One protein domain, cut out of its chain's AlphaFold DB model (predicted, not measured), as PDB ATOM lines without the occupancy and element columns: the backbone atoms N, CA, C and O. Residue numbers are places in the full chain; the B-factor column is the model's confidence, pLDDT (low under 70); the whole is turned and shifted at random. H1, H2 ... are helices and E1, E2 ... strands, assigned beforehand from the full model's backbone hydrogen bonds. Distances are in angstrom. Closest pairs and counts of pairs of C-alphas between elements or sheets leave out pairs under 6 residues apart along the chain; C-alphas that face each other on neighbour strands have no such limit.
ATOM      1  N   ALA A  53     -15.866  -3.643  24.102       87.62
ATOM      2  CA  ALA A  53     -14.659  -3.486  24.915       87.62
ATOM      3  C   ALA A  53     -14.500  -4.590  25.972       87.62
ATOM      4  O   ALA A  53     -13.380  -4.986  26.283       87.62
ATOM      5  N   VAL A  54     -15.611  -5.107  26.503       87.12
ATOM      6  CA  VAL A  54     -15.586  -6.234  27.435       87.12
ATOM      7  C   VAL A  54     -15.270  -7.505  26.661       87.12
ATOM      8  O   VAL A  54     -14.280  -8.147  26.979       87.12
ATOM      9  N   LEU A  55     -16.016  -7.812  25.596       89.19
ATOM     10  CA  LEU A  55     -15.827  -9.042  24.814       89.19
ATOM     11  C   LEU A  55     -14.414  -9.196  24.224       89.19
ATOM     12  O   LEU A  55     -13.908 -10.307  24.130       89.19
ATOM     13  N   ARG A  56     -13.748  -8.089  23.867       88.44
ATOM     14  CA  ARG A  56     -12.357  -8.098  23.374       88.44
ATOM     15  C   ARG A  56     -11.338  -8.628  24.385       88.44
ATOM     16  O   ARG A  56     -10.277  -9.068  23.973       88.44
ATOM     17  N   ARG A  57     -11.638  -8.569  25.687       87.88
ATOM     18  CA  ARG A  57     -10.761  -9.067  26.763       87.88
ATOM     19  C   ARG A  57     -10.968 -10.552  27.064       87.88
ATOM     20  O   ARG A  57     -10.401 -11.061  28.030       87.88
ATOM     21  N   ALA A  58     -11.824 -11.230  26.305       87.88
ATOM     22  CA  ALA A  58     -11.991 -12.665  26.431       87.88
ATOM     23  C   ALA A  58     -10.714 -13.382  25.973       87.88
ATOM     24  O   ALA A  58     -10.089 -12.994  24.988       87.88
ATOM     25  N   ARG A  59     -10.343 -14.442  26.689       87.50
ATOM     26  CA  ARG A  59      -9.162 -15.262  26.394       87.50
ATOM     27  C   ARG A  59      -9.413 -16.164  25.189       87.50
ATOM     28  O   ARG A  59      -8.544 -16.356  24.349       87.50
ATOM     29  N   PHE A  60     -10.604 -16.740  25.142       85.00
ATOM     30  CA  PHE A  60     -11.085 -17.577  24.057       85.00
ATOM     31  C   PHE A  60     -12.610 -17.556  24.067       85.00
ATOM     32  O   PHE A  60     -13.244 -17.085  25.016       85.00
ATOM     33  N   PHE A  61     -13.206 -18.059  22.997       87.50
ATOM     34  CA  PHE A  61     -14.645 -18.241  22.921       87.50
ATOM     35  C   PHE A  61     -14.949 -19.669  22.461       87.50
ATOM     36  O   PHE A  61     -14.127 -20.310  21.802       87.50
ATOM     37  N   ARG A  62     -16.139 -20.155  22.804       85.56
ATOM     38  CA  ARG A  62     -16.691 -21.438  22.371       85.56
ATOM     39  C   ARG A  62     -17.992 -21.186  21.626       85.56
ATOM     40  O   ARG A  62     -18.745 -20.278  21.977       85.56
ATOM     41  N   ILE A  63     -18.241 -21.980  20.595       85.31
ATOM     42  CA  ILE A  63     -19.517 -21.981  19.885       85.31
ATOM     43  C   ILE A  63     -20.399 -23.047  20.514       85.31
ATOM     44  O   ILE A  63     -19.941 -24.163  20.755       85.31
ATOM     45  N   GLN A  64     -21.644 -22.687  20.779       85.50
ATOM     46  CA  GLN A  64     -22.667 -23.595  21.254       85.50
ATOM     47  C   GLN A  64     -23.627 -23.932  20.129       85.50
ATOM     48  O   GLN A  64     -24.280 -23.037  19.598       85.50
ATOM     49  N   GLU A  65     -23.721 -25.214  19.800       82.88
ATOM     50  CA  GLU A  65     -24.736 -25.743  18.896       82.88
ATOM     51  C   GLU A  65     -26.065 -25.961  19.621       82.88
ATOM     52  O   GLU A  65     -26.113 -26.118  20.843       82.88
ATOM     53  N   VAL A  66     -27.145 -25.987  18.843       82.31
ATOM     54  CA  VAL A  66     -28.483 -26.277  19.355       82.31
ATOM     55  C   VAL A  66     -28.601 -27.790  19.522       82.31
ATOM     56  O   VAL A  66     -28.574 -28.522  18.538       82.31
ATOM     57  N   SER A  67     -28.661 -28.262  20.762       78.19
ATOM     58  CA  SER A  67     -28.811 -29.682  21.116       78.19
ATOM     59  C   SER A  67     -30.145 -29.896  21.828       78.19
ATOM     60  O   SER A  67     -30.744 -28.930  22.288       78.19
ATOM     61  N   GLY A  68     -30.599 -31.143  21.985       72.19
ATOM     62  CA  GLY A  68     -31.897 -31.448  22.614       72.19
ATOM     63  C   GLY A  68     -32.091 -30.900  24.042       72.19
ATOM     64  O   GLY A  68     -33.225 -30.756  24.480       72.19
ATOM     65  N   SER A  69     -31.008 -30.565  24.754       74.00
ATOM     66  CA  SER A  69     -31.025 -29.897  26.067       74.00
ATOM     67  C   SER A  69     -30.723 -28.392  26.016       74.00
ATOM     68  O   SER A  69     -31.027 -27.669  26.959       74.00
ATOM     69  N   CYS A  70     -30.129 -27.905  24.925       82.06
ATOM     70  CA  CYS A  70     -29.665 -26.530  24.780       82.06
ATOM     71  C   CYS A  70     -30.261 -25.947  23.503       82.06
ATOM     72  O   CYS A  70     -29.697 -26.058  22.417       82.06
ATOM     73  N   ASN A  71     -31.415 -25.305  23.655       84.88
ATOM     74  CA  ASN A  71     -32.233 -24.818  22.543       84.88
ATOM     75  C   ASN A  71     -31.765 -23.466  21.970       84.88
ATOM     76  O   ASN A  71     -32.439 -22.881  21.123       84.88
ATOM     77  N   LEU A  72     -30.609 -22.958  22.412       85.50
ATOM     78  CA  LEU A  72     -30.091 -21.649  22.024       85.50
ATOM     79  C   LEU A  72     -28.717 -21.759  21.363       85.50
ATOM     80  O   LEU A  72     -27.743 -22.187  21.978       85.50
ATOM     81  N   PHE A  73     -28.618 -21.280  20.124       86.06
ATOM     82  CA  PHE A  73     -27.334 -21.111  19.451       86.06
ATOM     83  C   PHE A  73     -26.610 -19.872  19.998       86.06
ATOM     84  O   PHE A  73     -27.050 -18.745  19.767       86.06
ATOM     85  N   ALA A  74     -25.491 -20.049  20.699       89.62
ATOM     86  CA  ALA A  74     -24.806 -18.956  21.391       89.62
ATOM     87  C   ALA A  74     -23.281 -19.002  21.240       89.62
ATOM     88  O   ALA A  74     -22.676 -20.038  20.970       89.62
ATOM     89  N   ILE A  75     -22.640 -17.849  21.435       88.81
ATOM     90  CA  ILE A  75     -21.183 -17.745  21.540       88.81
ATOM     91  C   ILE A  75     -20.826 -17.458  22.993       88.81
ATOM     92  O   ILE A  75     -21.236 -16.435  23.540       88.81
ATOM     93  N   ILE A  76     -20.047 -18.344  23.601       89.81
ATOM     94  CA  ILE A  76     -19.638 -18.250  25.001       89.81
ATOM     95  C   ILE A  76     -18.232 -17.669  25.057       89.81
ATOM     96  O   ILE A  76     -17.284 -18.296  24.586       89.81
ATOM     97  N   PHE A  77     -18.078 -16.478  25.625       90.88
ATOM     98  CA  PHE A  77     -16.774 -15.860  25.852       90.88
ATOM     99  C   PHE A  77     -16.253 -16.203  27.244       90.88
ATOM    100  O   PHE A  77     -16.935 -15.947  28.236       90.88
ATOM    101  N   TYR A  78     -15.026 -16.720  27.310       88.50
ATOM    102  CA  TYR A  78     -14.344 -17.051  28.556       88.50
ATOM    103  C   TYR A  78     -13.332 -15.966  28.907       88.50
ATOM    104  O   TYR A  78     -12.472 -15.605  28.097       88.50
ATOM    105  N   PHE A  79     -13.426 -15.440  30.125       89.25
ATOM    106  CA  PHE A  79     -12.527 -14.410  30.632       89.25
ATOM    107  C   PHE A  79     -11.382 -15.002  31.455       89.25
ATOM    108  O   PHE A  79     -11.385 -16.173  31.821       89.25
ATOM    109  N   HIS A  80     -10.383 -14.170  31.758       84.44
ATOM    110  CA  HIS A  80      -9.283 -14.543  32.654       84.44
ATOM    111  C   HIS A  80      -9.748 -14.825  34.086       84.44
ATOM    112  O   HIS A  80      -9.099 -15.580  34.801       84.44
ATOM    113  N   GLN A  81     -10.857 -14.209  34.504       82.38
ATOM    114  CA  GLN A  81     -11.442 -14.456  35.815       82.38
ATOM    115  C   GLN A  81     -12.259 -15.755  35.756       82.38
ATOM    116  O   GLN A  81     -13.202 -15.821  34.959       82.38
ATOM    117  N   PRO A  82     -11.914 -16.771  36.565       74.06
ATOM    118  CA  PRO A  82     -12.650 -18.029  36.590       74.06
ATOM    119  C   PRO A  82     -14.110 -17.782  36.991       74.06
ATOM    120  O   PRO A  82     -14.402 -16.887  37.784       74.06
ATOM    121  N   GLY A  83     -15.035 -18.529  36.387       73.56
ATOM    122  CA  GLY A  83     -16.479 -18.401  36.632       73.56
ATOM    123  C   GLY A  83     -17.160 -17.207  35.949       73.56
ATOM    124  O   GLY A  83     -18.379 -17.096  35.998       73.56
ATOM    125  N   LYS A  84     -16.416 -16.322  35.272       82.81
ATOM    126  CA  LYS A  84     -17.012 -15.244  34.470       82.81
ATOM    127  C   LYS A  84     -17.029 -15.630  33.001       82.81
ATOM    128  O   LYS A  84     -16.013 -15.549  32.309       82.81
ATOM    129  N   THR A  85     -18.204 -16.013  32.523       86.94
ATOM    130  CA  THR A  85     -18.491 -16.243  31.106       86.94
ATOM    131  C   THR A  85     -19.597 -15.302  30.644       86.94
ATOM    132  O   THR A  85     -20.415 -14.834  31.435       86.94
ATOM    133  N   VAL A  86     -19.588 -14.946  29.359       89.44
ATOM    134  CA  VAL A  86     -20.632 -14.097  28.767       89.44
ATOM    135  C   VAL A  86     -21.160 -14.750  27.502       89.44
ATOM    136  O   VAL A  86     -20.395 -15.041  26.583       89.44
ATOM    137  N   CYS A  87     -22.478 -14.917  27.450       90.38
ATOM    138  CA  CYS A  87     -23.212 -15.418  26.296       90.38
ATOM    139  C   CYS A  87     -23.549 -14.272  25.333       90.38
ATOM    140  O   CYS A  87     -24.224 -13.305  25.700       90.38
ATOM    141  N   GLY A  88     -23.079 -14.376  24.094       90.12
ATOM    142  CA  GLY A  88     -23.334 -13.422  23.021       90.12
ATOM    143  C   GLY A  88     -24.173 -14.027  21.901       90.12
ATOM    144  O   GLY A  88     -23.992 -15.189  21.536       90.12
ATOM    145  N   ASN A  89     -25.060 -13.216  21.320       89.69
ATOM    146  CA  ASN A  89     -25.790 -13.599  20.118       89.69
ATOM    147  C   ASN A  89     -24.846 -13.562  18.901       89.69
ATOM    148  O   ASN A  89     -24.301 -12.497  18.603       89.69
ATOM    149  N   PRO A  90     -24.665 -14.667  18.163       85.88
ATOM    150  CA  PRO A  90     -23.797 -14.701  16.986       85.88
ATOM    151  C   PRO A  90     -24.258 -13.763  15.862       85.88
ATOM    152  O   PRO A  90     -23.436 -13.316  15.066       85.88
ATOM    153  N   ARG A  91     -25.550 -13.413  15.802       84.38
ATOM    154  CA  ARG A  91     -26.093 -12.442  14.836       84.38
ATOM    155  C   ARG A  91     -25.747 -10.990  15.182       84.38
ATOM    156  O   ARG A  91     -25.878 -10.125  14.325       84.38
ATOM    157  N   ASP A  92     -25.274 -10.706  16.397       88.06
ATOM    158  CA  ASP A  92     -24.857  -9.357  16.784       88.06
ATOM    159  C   ASP A  92     -23.494  -9.011  16.158       88.06
ATOM    160  O   ASP A  92     -22.487  -9.704  16.342       88.06
ATOM    161  N   ILE A  93     -23.444  -7.880  15.454       87.12
ATOM    162  CA  ILE A  93     -22.233  -7.341  14.826       87.12
ATOM    163  C   ILE A  93     -21.112  -7.139  15.858       87.12
ATOM    164  O   ILE A  93     -19.935  -7.327  15.543       87.12
ATOM    165  N   ARG A  94     -21.431  -6.764  17.103       89.75
ATOM    166  CA  ARG A  94     -20.437  -6.588  18.177       89.75
ATOM    167  C   ARG A  94     -19.823  -7.918  18.587       89.75
ATOM    168  O   ARG A  94     -18.613  -7.982  18.788       89.75
ATOM    169  N   VAL A  95     -20.629  -8.972  18.661       89.25
ATOM    170  CA  VAL A  95     -20.155 -10.325  18.968       89.25
ATOM    171  C   VAL A  95     -19.263 -10.830  17.840       89.25
ATOM    172  O   VAL A  95     -18.144 -11.258  18.102       89.25
ATOM    173  N   GLN A  96     -19.669 -10.665  16.581       88.81
ATOM    174  CA  GLN A  96     -18.847 -11.061  15.429       88.81
ATOM    175  C   GLN A  96     -17.527 -10.301  15.355       88.81
ATOM    176  O   GLN A  96     -16.476 -10.897  15.109       88.81
ATOM    177  N   LYS A  97     -17.558  -8.985  15.600       89.62
ATOM    178  CA  LYS A  97     -16.336  -8.186  15.719       89.62
ATOM    179  C   LYS A  97     -15.460  -8.773  16.820       89.62
ATOM    180  O   LYS A  97     -14.299  -9.055  16.551       89.62
ATOM    181  N   ALA A  98     -15.998  -9.010  18.018       90.25
ATOM    182  CA  ALA A  98     -15.241  -9.599  19.121       90.25
ATOM    183  C   ALA A  98     -14.633 -10.964  18.768       90.25
ATOM    184  O   ALA A  98     -13.465 -11.179  19.062       90.25
ATOM    185  N   MET A  99     -15.361 -11.845  18.080       88.62
ATOM    186  CA  MET A  99     -14.839 -13.144  17.636       88.62
ATOM    187  C   MET A  99     -13.623 -12.991  16.718       88.62
ATOM    188  O   MET A  99     -12.618 -13.669  16.923       88.62
ATOM    189  N   ARG A 100     -13.683 -12.061  15.753       88.19
ATOM    190  CA  ARG A 100     -12.544 -11.748  14.872       88.19
ATOM    191  C   ARG A 100     -11.351 -11.185  15.646       88.19
ATOM    192  O   ARG A 100     -10.218 -11.467  15.285       88.19
ATOM    193  N   TRP A 101     -11.592 -10.405  16.702       87.94
ATOM    194  CA  TRP A 101     -10.526  -9.876  17.562       87.94
ATOM    195  C   TRP A 101      -9.873 -10.970  18.411       87.94
ATOM    196  O   TRP A 101      -8.651 -11.062  18.447       87.94
ATOM    197  N   VAL A 102     -10.682 -11.793  19.082       88.62
ATOM    198  CA  VAL A 102     -10.202 -12.849  19.986       88.62
ATOM    199  C   VAL A 102      -9.467 -13.940  19.208       88.62
ATOM    200  O   VAL A 102      -8.489 -14.497  19.696       88.62
ATOM    201  N   ASN A 103      -9.904 -14.241  17.984       84.31
ATOM    202  CA  ASN A 103      -9.228 -15.204  17.128       84.31
ATOM    203  C   ASN A 103      -9.213 -14.714  15.666       84.31
ATOM    204  O   ASN A 103     -10.129 -15.015  14.892       84.31
ATOM    205  N   PRO A 104      -8.150 -13.997  15.257       80.69
ATOM    206  CA  PRO A 104      -8.042 -13.406  13.922       80.69
ATOM    207  C   PRO A 104      -7.896 -14.446  12.808       80.69
ATOM    208  O   PRO A 104      -8.032 -14.121  11.632       80.69
ATOM    209  N   ARG A 105      -7.643 -15.714  13.156       77.38
ATOM    210  CA  ARG A 105      -7.559 -16.819  12.192       77.38
ATOM    211  C   ARG A 105      -8.935 -17.337  11.766       77.38
ATOM    212  O   ARG A 105      -9.008 -18.210  10.904       77.38
ATOM    213  N   LEU A 106     -10.013 -16.832  12.362       74.69
ATOM    214  CA  LEU A 106     -11.375 -17.205  12.002       74.69
ATOM    215  C   LEU A 106     -11.897 -16.368  10.852       74.69
ATOM    216  O   LEU A 106     -11.913 -15.137  10.903       74.69
ATOM    217  N   LYS A 107     -12.445 -17.054   9.856       72.50
ATOM    218  CA  LYS A 107     -13.227 -16.438   8.792       72.50
ATOM    219  C   LYS A 107     -14.701 -16.556   9.162       72.50
ATOM    220  O   LYS A 107     -15.290 -17.629   9.066       72.50
ATOM    221  N   VAL A 108     -15.280 -15.442   9.610       71.69
ATOM    222  CA  VAL A 108     -16.723 -15.317   9.864       71.69
ATOM    223  C   VAL A 108     -17.356 -14.658   8.646       71.69
ATOM    224  O   VAL A 108     -17.176 -13.451   8.447       71.69
ATOM    225  N   SER A 109     -18.075 -15.446   7.846       67.69
ATOM    226  CA  SER A 109     -18.838 -14.962   6.694       67.69
ATOM    227  C   SER A 109     -20.329 -14.992   7.014       67.69
ATOM    228  O   SER A 109     -20.873 -16.030   7.409       67.69
ATOM    229  N   GLN A 110     -20.977 -13.839   6.863       63.72
ATOM    230  CA  GLN A 110     -22.429 -13.736   6.846       63.72
ATOM    231  C   GLN A 110     -22.878 -13.765   5.389       63.72
ATOM    232  O   GLN A 110     -22.528 -12.872   4.618       63.72
ATOM    233  N   ARG A 111     -23.607 -14.814   5.004       62.25
ATOM    234  CA  ARG A 111     -24.237 -14.883   3.681       62.25
ATOM    235  C   ARG A 111     -25.550 -14.091   3.707       62.25
ATOM    236  O   ARG A 111     -26.128 -13.918   4.779       62.25
ATOM    237  N   SER A 112     -26.019 -13.661   2.535       56.94
ATOM    238  CA  SER A 112     -27.286 -12.932   2.333       56.94
ATOM    239  C   SER A 112     -28.491 -13.567   3.049       56.94
ATOM    240  O   SER A 112     -29.394 -12.858   3.473       56.94
ATOM    241  N   ASP A 113     -28.460 -14.883   3.276       59.94
ATOM    242  CA  ASP A 113     -29.533 -15.654   3.920       59.94
ATOM    243  C   ASP A 113     -29.488 -15.622   5.465       59.94
ATOM    244  O   ASP A 113     -29.997 -16.521   6.131       59.94
ATOM    245  N   ASN A 114     -28.812 -14.633   6.066       61.12
ATOM    246  CA  ASN A 114     -28.651 -14.474   7.523       61.12
ATOM    247  C   ASN A 114     -27.997 -15.685   8.235       61.12
ATOM    248  O   ASN A 114     -28.048 -15.834   9.461       61.12
ATOM    249  N   ARG A 115     -27.359 -16.566   7.458       61.16
ATOM    250  CA  ARG A 115     -26.673 -17.770   7.926       61.16
ATOM    251  C   ARG A 115     -25.226 -17.428   8.275       61.16
ATOM    252  O   ARG A 115     -24.449 -17.005   7.415       61.16
ATOM    253  N   LEU A 116     -24.858 -17.627   9.543       68.50
ATOM    254  CA  LEU A 116     -23.468 -17.522   9.984       68.50
ATOM    255  C   LEU A 116     -22.701 -18.773   9.570       68.50
ATOM    256  O   LEU A 116     -23.073 -19.887   9.928       68.50
ATOM    257  N   THR A 117     -21.594 -18.574   8.864       65.06
ATOM    258  CA  THR A 117     -20.602 -19.623   8.625       65.06
ATOM    259  C   THR A 117     -19.289 -19.210   9.271       65.06
ATOM    260  O   THR A 117     -18.820 -18.080   9.098       65.06
ATOM    261  N   ILE A 118     -18.715 -20.110  10.066       67.12
ATOM    262  CA  ILE A 118     -17.455 -19.885  10.771       67.12
ATOM    263  C   ILE A 118     -16.482 -20.943  10.268       67.12
ATOM    264  O   ILE A 118     -16.678 -22.130  10.498       67.12
ATOM    265  N   GLN A 119     -15.456 -20.510   9.538       59.59
ATOM    266  CA  GLN A 119     -14.374 -21.377   9.079       59.59
ATOM    267  C   GLN A 119     -13.122 -21.067   9.899       59.59
ATOM    268  O   GLN A 119     -12.678 -19.917   9.960       59.59
ATOM    269  N   GLY A 120     -12.542 -22.086  10.529       55.25
ATOM    270  CA  GLY A 120     -11.330 -21.952  11.332       55.25
ATOM    271  C   GLY A 120     -10.382 -23.147  11.182       55.25
ATOM    272  O   GLY A 120     -10.736 -24.148  10.558       55.25
TER     273      GLY A 120
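Overview. This is residues 53 to 120 of the 257 residues of the protein "SCY domain-containing protein" of Marmota monax (UniProt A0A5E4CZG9). A small antiparallel sheet of three strands, E1, E2 and E3, has one helix, H1, over one of its faces, and a separate two-stranded hairpin, E4 and E5, comes after the helix with E4 beside it, away from the sheet. The turn of the E1 and E2 hairpin, about residue 69, reaches out beyond the ends of these two strands. The printed part has 68 residues, with one named helix and five named strands in the order E1, E2, E3, H1, E4, E5; under half of the residues are in named elements, and the class is mixed, helices and strands. The larger sheet has the order E1, E2, E3 and the smaller one E4, E5, both antiparallel. The whole is compact, with a radius of gyration of the C-alphas of 12.1 A, and its C-alphas span 36 by 30 by 19 A.

Along the chain. Begin at Ala 53, whose C-alpha is at (-14.659, -3.486, 24.915), and go on to Phe 60 at (-11.085, -17.577, 24.057). There E1 begins, residues 60 to 64, 13.3 A from first to last C-alpha. After nine residues E2 takes residues 74 to 78, 12.8 A long, and after six more E3 takes residues 85 to 88, 9.8 A long. Find C-alpha 93 at (-22.233, -7.341, 14.826); from there H1 runs through residues 93 to 102, 14.2 A, to C-alpha 102 at (-10.202, -12.849, 19.986). Next comes E4, residues 107 to 110, 9.8 A long. Last comes E5, residues 116 to 119, 9.9 A long, which ends at C-alpha 119, at (-14.374, -21.377, 9.079).

Arrangement. Look first at E1, E2 and E3, which form a meander, each strand the antiparallel neighbour of the one before. E1 and E2 are a hairpin with 155 degrees between their directions; N 62 and O 76 are 2.8 A apart and N 78 and O 60 are 2.9 A apart, within hydrogen-bond range. E2 and E3 are a hairpin at 149 degrees, with N 77 and O 86 at 2.9 A and N 88 and O 75 at 2.8 A. E1 and E3 are the edge strands and E2 is the inner strand. H1 is on this sheet, in two layers, a helix on one face of a sheet, at a height over the sheet of 9.7 A. It lies over E1, and only just over E2 and E3, on each of which 3 of its C-alphas fall. On the local plane its line and that of E1 stand at 46 degrees, slantwise to the strands. The closest C-alphas of E1 and H1 are those of Phe 60 and Val 102, 6.3 A apart; for E3 and H1 they are those of Gly 88 and Val 95, 6.0 A apart. In H1 every O i to N i+4 pair is within hydrogen-bond range. Now move on to E4: its closest C-alphas with H1 are those of Val 108 and Gln 96, 7.3 A apart. E4 and E5 are a hairpin, antiparallel at 162 degrees, with N 107 and O 119 at 2.9 A and N 109 and O 117 at 3.0 A. E4 and E5 are apart from E1, E2 and E3, and E5 is apart from H1.

Size, cuts and confidence. The two C-alphas farthest apart are those of Pro 82 and Ser 112, 37.6 A. The printed part has no cut, and none of its links between named elements is long. The links from E3 to H1, H1 to E4 and E4 to E5 are tight. The mean pLDDT of the printed part is 81.0; read the B-factor column at residues 109 to 120 and you find the 12 residues under 70.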